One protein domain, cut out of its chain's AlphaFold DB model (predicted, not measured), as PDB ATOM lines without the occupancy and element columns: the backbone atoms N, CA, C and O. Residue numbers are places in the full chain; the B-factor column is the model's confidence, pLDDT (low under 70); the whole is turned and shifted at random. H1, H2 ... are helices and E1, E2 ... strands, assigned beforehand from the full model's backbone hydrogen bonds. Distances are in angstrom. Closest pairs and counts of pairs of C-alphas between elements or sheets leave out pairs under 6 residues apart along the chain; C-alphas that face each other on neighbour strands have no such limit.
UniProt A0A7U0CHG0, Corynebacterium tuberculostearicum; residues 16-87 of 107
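What this domain is: This is residues 16 to 87 of the 107 residues of a protein of Corynebacterium tuberculostearicum (UniProt A0A7U0CHG0). A small ribbon of two parallel strands, E1 and E2, lies at one side of an elongated body, with H3 and H4 next to it and H2 on the way between the strands. H1 is side by side with H3 at one end of the longest axis, and H5 with the tail of residues 81 to 87 is at the other end. The printed part has 72 residues, with five named helices and two named strands in the order H1, E1, H2, H3, E2, H4, H5; the class is mostly helix. The whole is compact, with a radius of gyration of the C-alphas of 12.2 A, and spans 35 by 20 by 18 A.

How they stand to each other: Begin with H1, residues 16 to 24, which touches H3, residues 47 to 56, at a shallow tilt of 21 degrees, the same way; their closest C-alphas are those of Arg 19 and Leu 50, 6.8 A apart. Look next at E1, residues 27 to 30, and E2, residues 60 to 63, which are parallel neighbours at 14 degrees; N 28 and O 60 are 2.8 A apart, within hydrogen-bond range, as are N 62 and O 28 at 2.8 A. H2, residues 35 to 45, comes before H3 in a strand-helix-strand unit, two parallel neighbour strands with helices between: E1, H2 and H3, E2, with a right-handed crossover. H2 and H3 touch only at the corner by their link, and only just, with 3 pairs of C-alphas within 8 A; they are about perpendicular at 83 degrees, and Leu 42 and Asp 48 have their closest C-alphas, 4.9 A apart. H3 and E1 are near each other, with 5 pairs of C-alphas within 10 A. H4, residues 66 to 71, touches H2 at a steep tilt of 52 degrees, the same way, with the C-alphas of Thr 35 and Ala 66 closest at 4.6 A. H5, residues 76 to 80, only just touches H4, with 3 pairs within 8 A, the closest being the C-alphas of Ile 69 and Ala 78 at 6.7 A. H1 and H5 are apart. In H1, H2, H3 and H4 every O i to N i+4 pair is within hydrogen-bond range; in H5 it is 0 of 1, with 1 of 2 O i to N i+3 pairs within range.

Where its parts are: Find C-alpha 16 at (243.477, 273.322, 108.394); from there H1 runs 12.4 A to C-alpha 24. E1 measures 9.9 A and E2 10.1 A. H2 begins at C-alpha 35, at (240.680, 256.269, 92.330), and runs 15.6 A; H3 runs 14.0 A. H4 measures 8.7 A, and H5 measures 7.5 A to C-alpha 80 at (240.030, 246.115, 87.461).

The domain as a whole: The two C-alphas farthest apart are those of Gln 24 and Val 80, 35.4 A. The printed part has no cut, and its six links between named elements are tight. Look for low confidence, pLDDT under 70, at residues 32 to 33 and 73 to 87; the mean of the printed part is 76.8.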
ATOM      1  N   SER A  16     244.238 272.584 107.384       84.38
ATOM      2  CA  SER A  16     243.477 273.322 108.394       84.38
ATOM      3  C   SER A  16     242.152 273.850 107.848       84.38
ATOM      4  O   SER A  16     241.143 273.783 108.543       84.38
ATOM      5  N   VAL A  17     242.150 274.342 106.603       85.06
ATOM      6  CA  VAL A  17     240.927 274.782 105.919       85.06
ATOM      7  C   VAL A  17     240.083 273.566 105.581       85.06
ATOM      8  O   VAL A  17     238.910 273.549 105.918       85.06
ATOM      9  N   PHE A  18     240.687 272.505 105.038       83.50
ATOM     10  CA  PHE A  18     239.970 271.260 104.764       83.50
ATOM     11  C   PHE A  18     239.276 270.694 106.010       83.50
ATOM     12  O   PHE A  18     238.116 270.312 105.938       83.50
ATOM     13  N   ARG A  19     239.953 270.686 107.166       84.56
ATOM     14  CA  ARG A  19     239.350 270.291 108.445       84.56
ATOM     15  C   ARG A  19     238.177 271.198 108.808       84.56
ATOM     16  O   ARG A  19     237.140 270.675 109.182       84.56
ATOM     17  N   HIS A  20     238.333 272.515 108.704       85.69
ATOM     18  CA  HIS A  20     237.270 273.454 109.056       85.69
ATOM     19  C   HIS A  20     236.031 273.278 108.166       85.69
ATOM     20  O   HIS A  20     234.919 273.158 108.669       85.69
ATOM     21  N   GLU A  21     236.235 273.185 106.853       84.94
ATOM     22  CA  GLU A  21     235.195 272.899 105.861       84.94
ATOM     23  C   GLU A  21     234.520 271.559 106.140       84.94
ATOM     24  O   GLU A  21     233.294 271.445 106.128       84.94
ATOM     25  N   LEU A  22     235.326 270.546 106.466       83.69
ATOM     26  CA  LEU A  22     234.831 269.256 106.892       83.69
ATOM     27  C   LEU A  22     233.963 269.427 108.139       83.69
ATOM     28  O   LEU A  22     232.823 269.020 108.087       83.69
ATOM     29  N   GLU A  23     234.408 270.070 109.213       84.06
ATOM     30  CA  GLU A  23     233.606 270.277 110.432       84.06
ATOM     31  C   GLU A  23     232.293 271.042 110.199       84.06
ATOM     32  O   GLU A  23     231.306 270.757 110.873       84.06
ATOM     33  N   GLN A  24     232.266 271.990 109.257       84.25
ATOM     34  CA  GLN A  24     231.063 272.760 108.921       84.25
ATOM     35  C   GLN A  24     230.095 272.012 107.995       84.25
ATOM     36  O   GLN A  24     228.901 272.301 108.004       84.25
ATOM     37  N   ALA A  25     230.584 271.081 107.178       82.06
ATOM     38  CA  ALA A  25     229.735 270.348 106.249       82.06
ATOM     39  C   ALA A  25     228.872 269.299 106.974       82.06
ATOM     40  O   ALA A  25     229.353 268.601 107.857       82.06
ATOM     41  N   ASP A  26     227.632 269.072 106.552       80.62
ATOM     42  CA  ASP A  26     226.820 267.964 107.089       80.62
ATOM     43  C   ASP A  26     227.174 266.613 106.439       80.62
ATOM     44  O   ASP A  26     227.107 265.551 107.063       80.62
ATOM     45  N   CYS A  27     227.612 266.650 105.178       79.81
ATOM     46  CA  CYS A  27     228.000 265.480 104.400       79.81
ATOM     47  C   CYS A  27     229.292 265.727 103.617       79.81
ATOM     48  O   CYS A  27     229.662 266.858 103.310       79.81
ATOM     49  N   VAL A  28     229.999 264.646 103.312       83.19
ATOM     50  CA  VAL A  28     231.188 264.640 102.466       83.19
ATOM     51  C   VAL A  28     230.816 263.951 101.172       83.19
ATOM     52  O   VAL A  28     230.460 262.775 101.195       83.19
ATOM     53  N   TYR A  29     230.917 264.668 100.058       81.62
ATOM     54  CA  TYR A  29     230.753 264.080  98.740       81.62
ATOM     55  C   TYR A  29     232.104 263.932  98.046       81.62
ATOM     56  O   TYR A  29     232.865 264.892  97.931       81.62
ATOM     57  N   VAL A  30     232.384 262.728  97.564       79.94
ATOM     58  CA  VAL A  30     233.571 262.416  96.778       79.94
ATOM     59  C   VAL A  30     233.136 262.018  95.377       79.94
ATOM     60  O   VAL A  30     232.573 260.944  95.151       79.94
ATOM     61  N   ALA A  31     233.398 262.915  94.431       75.00
ATOM     62  CA  ALA A  31     233.081 262.704  93.029       75.00
ATOM     63  C   ALA A  31     233.912 261.565  92.411       75.00
ATOM     64  O   ALA A  31     234.998 261.221  92.880       75.00
ATOM     65  N   SER A  32     233.393 261.016  91.314       69.56
ATOM     66  CA  SER A  32     234.105 260.079  90.448       69.56
ATOM     67  C   SER A  32     235.339 260.734  89.818       69.56
ATOM     68  O   SER A  32     235.265 261.862  89.335       69.56
ATOM     69  N   GLY A  33     236.455 260.013  89.774       69.69
ATOM     70  CA  GLY A  33     237.730 260.448  89.202       69.69
ATOM     71  C   GLY A  33     238.711 259.279  89.182       69.69
ATOM     72  O   GLY A  33     238.288 258.140  89.332       69.69
ATOM     73  N   GLU A  34     240.010 259.535  89.041       73.50
ATOM     74  CA  GLU A  34     241.005 258.463  89.180       73.50
ATOM     75  C   GLU A  34     241.150 258.049  90.649       73.50
ATOM     76  O   GLU A  34     241.674 258.808  91.477       73.50
ATOM     77  N   THR A  35     240.720 256.823  90.964       76.25
ATOM     78  CA  THR A  35     240.680 256.269  92.330       76.25
ATOM     79  C   THR A  35     242.033 256.386  93.032       76.25
ATOM     80  O   THR A  35     242.142 256.877  94.158       76.25
ATOM     81  N   PHE A  36     243.087 255.982  92.326       75.88
ATOM     82  CA  PHE A  36     244.462 255.961  92.814       75.88
ATOM     83  C   PHE A  36     245.009 257.358  93.092       75.88
ATOM     84  O   PHE A  36     245.594 257.597  94.150       75.88
ATOM     85  N   ARG A  37     244.788 258.304  92.174       75.56
ATOM     86  CA  ARG A  37     245.278 259.681  92.302       75.56
ATOM     87  C   ARG A  37     244.585 260.424  93.439       75.56
ATOM     88  O   ARG A  37     245.242 261.139  94.196       75.56
ATOM     89  N   LEU A  38     243.278 260.229  93.581       76.62
ATOM     90  CA  LEU A  38     242.488 260.812  94.658       76.62
ATOM     91  C   LEU A  38     242.958 260.305  96.027       76.62
ATOM     92  O   LEU A  38     243.243 261.099  96.924       76.62
ATOM     93  N   LEU A  39     243.095 258.987  96.174       78.38
ATOM     94  CA  LEU A  39     243.558 258.388  97.420       78.38
ATOM     95  C   LEU A  39     245.016 258.755  97.724       78.38
ATOM     96  O   LEU A  39     245.363 258.989  98.881       78.38
ATOM     97  N   HIS A  40     245.859 258.875  96.696       80.69
ATOM     98  CA  HIS A  40     247.221 259.379  96.839       80.69
ATOM     99  C   HIS A  40     247.243 260.822  97.358       80.69
ATOM    100  O   HIS A  40     247.980 261.109  98.297       80.69
ATOM    101  N   ALA A  41     246.411 261.716  96.817       81.44
ATOM    102  CA  ALA A  41     246.306 263.094  97.297       81.44
ATOM    103  C   ALA A  41     245.793 263.161  98.747       81.44
ATOM    104  O   ALA A  41     246.365 263.877  99.571       81.44
ATOM    105  N   LEU A  42     244.775 262.366  99.093       79.81
ATOM    106  CA  LEU A  42     244.238 262.273 100.457       79.81
ATOM    107  C   LEU A  42     245.299 261.793 101.457       79.81
ATOM    108  O   LEU A  42     245.471 262.409 102.507       79.81
ATOM    109  N   LYS A  43     246.055 260.744 101.114       82.12
ATOM    110  CA  LYS A  43     247.144 260.221 101.957       82.12
ATOM    111  C   LYS A  43     248.350 261.158 102.017       82.12
ATOM    112  O   LYS A  43     248.963 261.293 103.069       82.12
ATOM    113  N   SER A  44     248.698 261.811 100.907       82.50
ATOM    114  CA  SER A  44     249.834 262.740 100.849       82.50
ATOM    115  C   SER A  44     249.579 264.017 101.641       82.50
ATOM    116  O   SER A  44     250.526 264.628 102.128       82.50
ATOM    117  N   THR A  45     248.320 264.435 101.751       80.50
ATOM    118  CA  THR A  45     247.921 265.578 102.575       80.50
ATOM    119  C   THR A  45     247.662 265.156 104.025       80.50
ATOM    120  O   THR A  45     247.953 265.921 104.936       80.50
ATOM    121  N   GLY A  46     247.188 263.929 104.270       83.00
ATOM    122  CA  GLY A  46     246.698 263.474 105.579       83.00
ATOM    123  C   GLY A  46     245.205 263.757 105.787       83.00
ATOM    124  O   GLY A  46     244.678 263.622 106.892       83.00
ATOM    125  N   ALA A  47     244.511 264.167 104.722       83.19
ATOM    126  CA  ALA A  47     243.068 264.343 104.709       83.19
ATOM    127  C   ALA A  47     242.317 263.002 104.784       83.19
ATOM    128  O   ALA A  47     241.162 262.990 105.204       83.19
ATOM    129  N   ASP A  48     242.965 261.880 104.445       84.38
ATOM    130  CA  ASP A  48     242.406 260.532 104.608       84.38
ATOM    131  C   ASP A  48     242.006 260.246 106.064       84.38
ATOM    132  O   ASP A  48     240.893 259.789 106.321       84.38
ATOM    133  N   GLN A  49     242.870 260.589 107.025       84.62
ATOM    134  CA  GLN A  49     242.571 260.417 108.445       84.62
ATOM    135  C   GLN A  49     241.463 261.353 108.920       84.62
ATOM    136  O   GLN A  49     240.598 260.923 109.677       84.62
ATOM    137  N   LEU A  50     241.461 262.610 108.463       86.06
ATOM    138  CA  LEU A  50     240.410 263.573 108.809       86.06
ATOM    139  C   LEU A  50     239.041 263.104 108.322       86.06
ATOM    140  O   LEU A  50     238.078 263.149 109.082       86.06
ATOM    141  N   LEU A  51     238.964 262.624 107.079       83.50
ATOM    142  CA  LEU A  51     237.739 262.059 106.526       83.50
ATOM    143  C   LEU A  51     237.297 260.832 107.321       83.50
ATOM    144  O   LEU A  51     236.126 260.717 107.669       83.50
ATOM    145  N   ALA A  52     238.231 259.925 107.619       83.94
ATOM    146  CA  ALA A  52     237.925 258.709 108.356       83.94
ATOM    147  C   ALA A  52     237.386 259.004 109.758       83.94
ATOM    148  O   ALA A  52     236.409 258.393 110.190       83.94
ATOM    149  N   ASP A  53     237.991 259.967 110.448       85.75
ATOM    150  CA  ASP A  53     237.559 260.405 111.770       85.75
ATOM    151  C   ASP A  53     236.199 261.110 111.715       85.75
ATOM    152  O   ASP A  53     235.304 260.794 112.493       85.75
ATOM    153  N   ALA A  54     235.989 261.988 110.733       84.81
ATOM    154  CA  ALA A  54     234.703 262.630 110.486       84.81
ATOM    155  C   ALA A  54     233.575 261.609 110.288       84.81
ATOM    156  O   ALA A  54     232.547 261.686 110.957       84.81
ATOM    157  N   VAL A  55     233.773 260.622 109.413       84.62
ATOM    158  CA  VAL A  55     232.766 259.583 109.167       84.62
ATOM    159  C   VAL A  55     232.505 258.750 110.422       84.62
ATOM    160  O   VAL A  55     231.352 258.485 110.761       84.62
ATOM    161  N   ARG A  56     233.556 258.402 111.173       81.94
ATOM    162  CA  ARG A  56     233.420 257.714 112.469       81.94
ATOM    163  C   ARG A  56     232.676 258.543 113.513       81.94
ATOM    164  O   ARG A  56     231.950 257.966 114.315       81.94
ATOM    165  N   ASN A  57     232.794 259.868 113.468       83.62
ATOM    166  CA  ASN A  57     232.028 260.796 114.304       83.62
ATOM    167  C   ASN A  57     230.557 260.951 113.866       83.62
ATOM    168  O   ASN A  57     229.834 261.774 114.425       83.62
ATOM    169  N   GLY A  58     230.084 260.154 112.901       82.19
ATOM    170  CA  GLY A  58     228.683 260.116 112.472       82.19
ATOM    171  C   GLY A  58     228.379 260.976 111.249       82.19
ATOM    172  O   GLY A  58     227.216 261.144 110.888       82.19
ATOM    173  N   LYS A  59     229.408 261.511 110.595       83.81
ATOM    174  CA  LYS A  59     229.251 262.350 109.411       83.81
ATOM    175  C   LYS A  59     228.913 261.513 108.186       83.81
ATOM    176  O   LYS A  59     229.427 260.405 108.013       83.81
ATOM    177  N   LEU A  60     228.041 262.031 107.330       82.19
ATOM    178  CA  LEU A  60     227.608 261.297 106.147       82.19
ATOM    179  C   LEU A  60     228.711 261.319 105.083       82.19
ATOM    180  O   LEU A  60     229.205 262.393 104.742       82.19
ATOM    181  N   TYR A  61     229.067 260.159 104.539       83.81
ATOM    182  CA  TYR A  61     229.955 260.049 103.386       83.81
ATOM    183  C   TYR A  61     229.188 259.521 102.177       83.81
ATOM    184  O   TYR A  61     228.546 258.476 102.247       83.81
ATOM    185  N   ALA A  62     229.298 260.225 101.056       83.19
ATOM    186  CA  ALA A  62     228.760 259.821  99.770       83.19
ATOM    187  C   ALA A  62     229.891 259.815  98.740       83.19
ATOM    188  O   ALA A  62     230.525 260.835  98.490       83.19
ATOM    189  N   GLY A  63     230.151 258.663  98.132       79.44
ATOM    190  CA  GLY A  63     231.139 258.520  97.070       79.44
ATOM    191  C   GLY A  63     230.477 258.023  95.794       79.44
ATOM    192  O   GLY A  63     229.608 257.158  95.863       79.44
ATOM    193  N   SER A  64     230.895 258.536  94.637       77.81
ATOM    194  CA  SER A  64     230.459 258.029  93.328       77.81
ATOM    195  C   SER A  64     231.624 257.386  92.576       77.81
ATOM    196  O   SER A  64     232.719 257.950  92.530       77.81
ATOM    197  N   SER A  65     231.403 256.200  91.993       75.12
ATOM    198  CA  SER A  65     232.413 255.395  91.285       75.12
ATOM    199  C   SER A  65     233.704 255.237  92.114       75.12
ATOM    200  O   SER A  65     233.672 254.623  93.179       75.12
ATOM    201  N   ALA A  66     234.811 255.859  91.708       72.81
ATOM    202  CA  ALA A  66     236.060 255.914  92.467       72.81
ATOM    203  C   ALA A  66     235.899 256.374  93.927       72.81
ATOM    204  O   ALA A  66     236.516 255.803  94.826       72.81
ATOM    205  N   GLY A  67     235.036 257.364  94.187       74.06
ATOM    206  CA  GLY A  67     234.738 257.836  95.540       74.06
ATOM    207  C   GLY A  67     234.135 256.737  96.417       74.06
ATOM    208  O   GLY A  67     234.528 256.561  97.566       74.06
ATOM    209  N   ALA A  68     233.226 255.931  95.865       76.06
ATOM    210  CA  ALA A  68     232.647 254.801  96.591       76.06
ATOM    211  C   ALA A  68     233.704 253.725  96.889       76.06
ATOM    212  O   ALA A  68     233.706 253.137  97.970       76.06
ATOM    213  N   ILE A  69     234.630 253.498  95.951       76.56
ATOM    214  CA  ILE A  69     235.684 252.487  96.093       76.56
ATOM    215  C   ILE A  69     236.680 252.878  97.189       76.56
ATOM    216  O   ILE A  69     236.986 252.052  98.050       76.56
ATOM    217  N   ILE A  70     237.146 254.134  97.224       76.88
ATOM    218  CA  ILE A  70     238.091 254.573  98.264       76.88
ATOM    219  C   ILE A  70     237.476 254.583  99.667       76.88
ATOM    220  O   ILE A  70     238.218 254.530 100.642       76.88
ATOM    221  N   ALA A  71     236.148 254.644  99.789       76.44
ATOM    222  CA  ALA A  71     235.453 254.564 101.073       76.44
ATOM    223  C   ALA A  71     235.579 253.175 101.715       76.44
ATOM    224  O   ALA A  71     235.553 253.034 102.941       76.44
ATOM    225  N   GLY A  72     235.715 252.143 100.881       70.94
ATOM    226  CA  GLY A  72     235.866 250.763 101.305       70.94
ATOM    227  C   GLY A  72     237.179 250.496 102.054       70.94
ATOM    228  O   GLY A  72     238.061 251.354 102.143       70.94
ATOM    229  N   PRO A  73     237.326 249.287 102.619       65.12
ATOM    230  CA  PRO A  73     238.572 248.862 103.256       65.12
ATOM    231  C   PRO A  73     239.722 248.709 102.248       65.12
ATOM    232  O   PRO A  73     240.885 248.876 102.611       65.12
ATOM    233  N   SER A  74     239.418 248.444 100.976       66.06
ATOM    234  CA  SER A  74     240.419 248.158  99.947       66.06
ATOM    235  C   SER A  74     239.991 248.719  98.595       66.06
ATOM    236  O   SER A  74     238.813 248.665  98.244       66.06
ATOM    237  N   ILE A  75     240.961 249.210  97.821       68.62
ATOM    238  CA  ILE A  75     240.751 249.694  96.445       68.62
ATOM    239  C   ILE A  75     240.957 248.601  95.385       68.62
ATOM    240  O   ILE A  75     241.008 248.900  94.195       68.62
ATOM    241  N   GLU A  76     241.058 247.332  95.792       67.06
ATOM    242  CA  GLU A  76     241.130 246.183  94.880       67.06
ATOM    243  C   GLU A  76     240.103 246.225  93.735       67.06
ATOM    244  O   GLU A  76     240.518 246.035  92.595       67.06
ATOM    245  N   PRO A  77     238.807 246.535  93.943       62.56
ATOM    246  CA  PRO A  77     237.868 246.592  92.822       62.56
ATOM    247  C   PRO A  77     238.184 247.705  91.807       62.56
ATOM    248  O   PRO A  77     237.839 247.553  90.638       62.56
ATOM    249  N   ALA A  78     238.888 248.777  92.197       62.62
ATOM    250  CA  ALA A  78     239.350 249.786  91.241       62.62
ATOM    251  C   ALA A  78     240.501 249.283  90.370       62.62
ATOM    252  O   ALA A  78     240.608 249.732  89.242       62.62
ATOM    253  N   THR A  79     241.315 248.319  90.816       62.91
ATOM    254  CA  THR A  79     242.422 247.766  89.999       62.91
ATOM    255  C   THR A  79     241.949 247.082  88.711       62.91
ATOM    256  O   THR A  79     242.734 246.882  87.790       62.91
ATOM    257  N   VAL A  80     240.664 246.712  88.645       62.22
ATOM    258  CA  VAL A  80     240.030 246.115  87.461       62.22
ATOM    259  C   VAL A  80     239.622 247.181  86.433       62.22
ATOM    260  O   VAL A  80     239.486 246.863  85.254       62.22
ATOM    261  N   MET A  81     239.419 248.432  86.863       62.19
ATOM    262  CA  MET A  81     238.927 249.536  86.025       62.19
ATOM    263  C   MET A  81     239.968 250.640  85.782       62.19
ATOM    264  O   MET A  81     240.024 251.182  84.683       62.19
ATOM    265  N   ASP A  82     240.779 250.960  86.787       62.88
ATOM    266  CA  ASP A  82     241.837 251.972  86.785       62.88
ATOM    267  C   ASP A  82     243.221 251.305  86.780       62.88
ATOM    268  O   ASP A  82     243.422 250.237  87.364       62.88
ATOM    269  N   ASP A  83     244.206 251.974  86.177       60.91
ATOM    270  CA  ASP A  83     245.569 251.459  86.086       60.91
ATOM    271  C   ASP A  83     246.323 251.654  87.424       60.91
ATOM    272  O   ASP A  83     246.589 252.795  87.830       60.91
ATOM    273  N   PRO A  84     246.708 250.574  88.134       60.94
ATOM    274  CA  PRO A  84     247.360 250.667  89.443       60.94
ATOM    275  C   PRO A  84     248.765 251.286  89.382       60.94
ATOM    276  O   PRO A  84     249.333 251.644  90.419       60.94
ATOM    277  N   SER A  85     249.338 251.452  88.181       60.97
ATOM    278  CA  SER A  85     250.624 252.131  87.986       60.97
ATOM    279  C   SER A  85     250.586 253.627  88.324       60.97
ATOM    280  O   SER A  85     251.635 254.228  88.561       60.97
ATOM    281  N   THR A  86     249.395 254.221  88.409       59.91
ATOM    282  CA  THR A  86     249.193 255.640  88.737       59.91
ATOM    283  C   THR A  86     249.421 255.957  90.220       59.91
ATOM    284  O   THR A  86     249.829 257.073  90.549       59.91
ATOM    285  N   ALA A  87     249.242 254.987  91.127       57.28
ATOM    286  CA  ALA A  87     249.633 255.116  92.533       57.28
ATOM    287  C   ALA A  87     250.110 253.772  93.128       57.28
ATOM    288  O   ALA A  87     249.435 253.180  93.972       57.28
TER     289      ALA A  87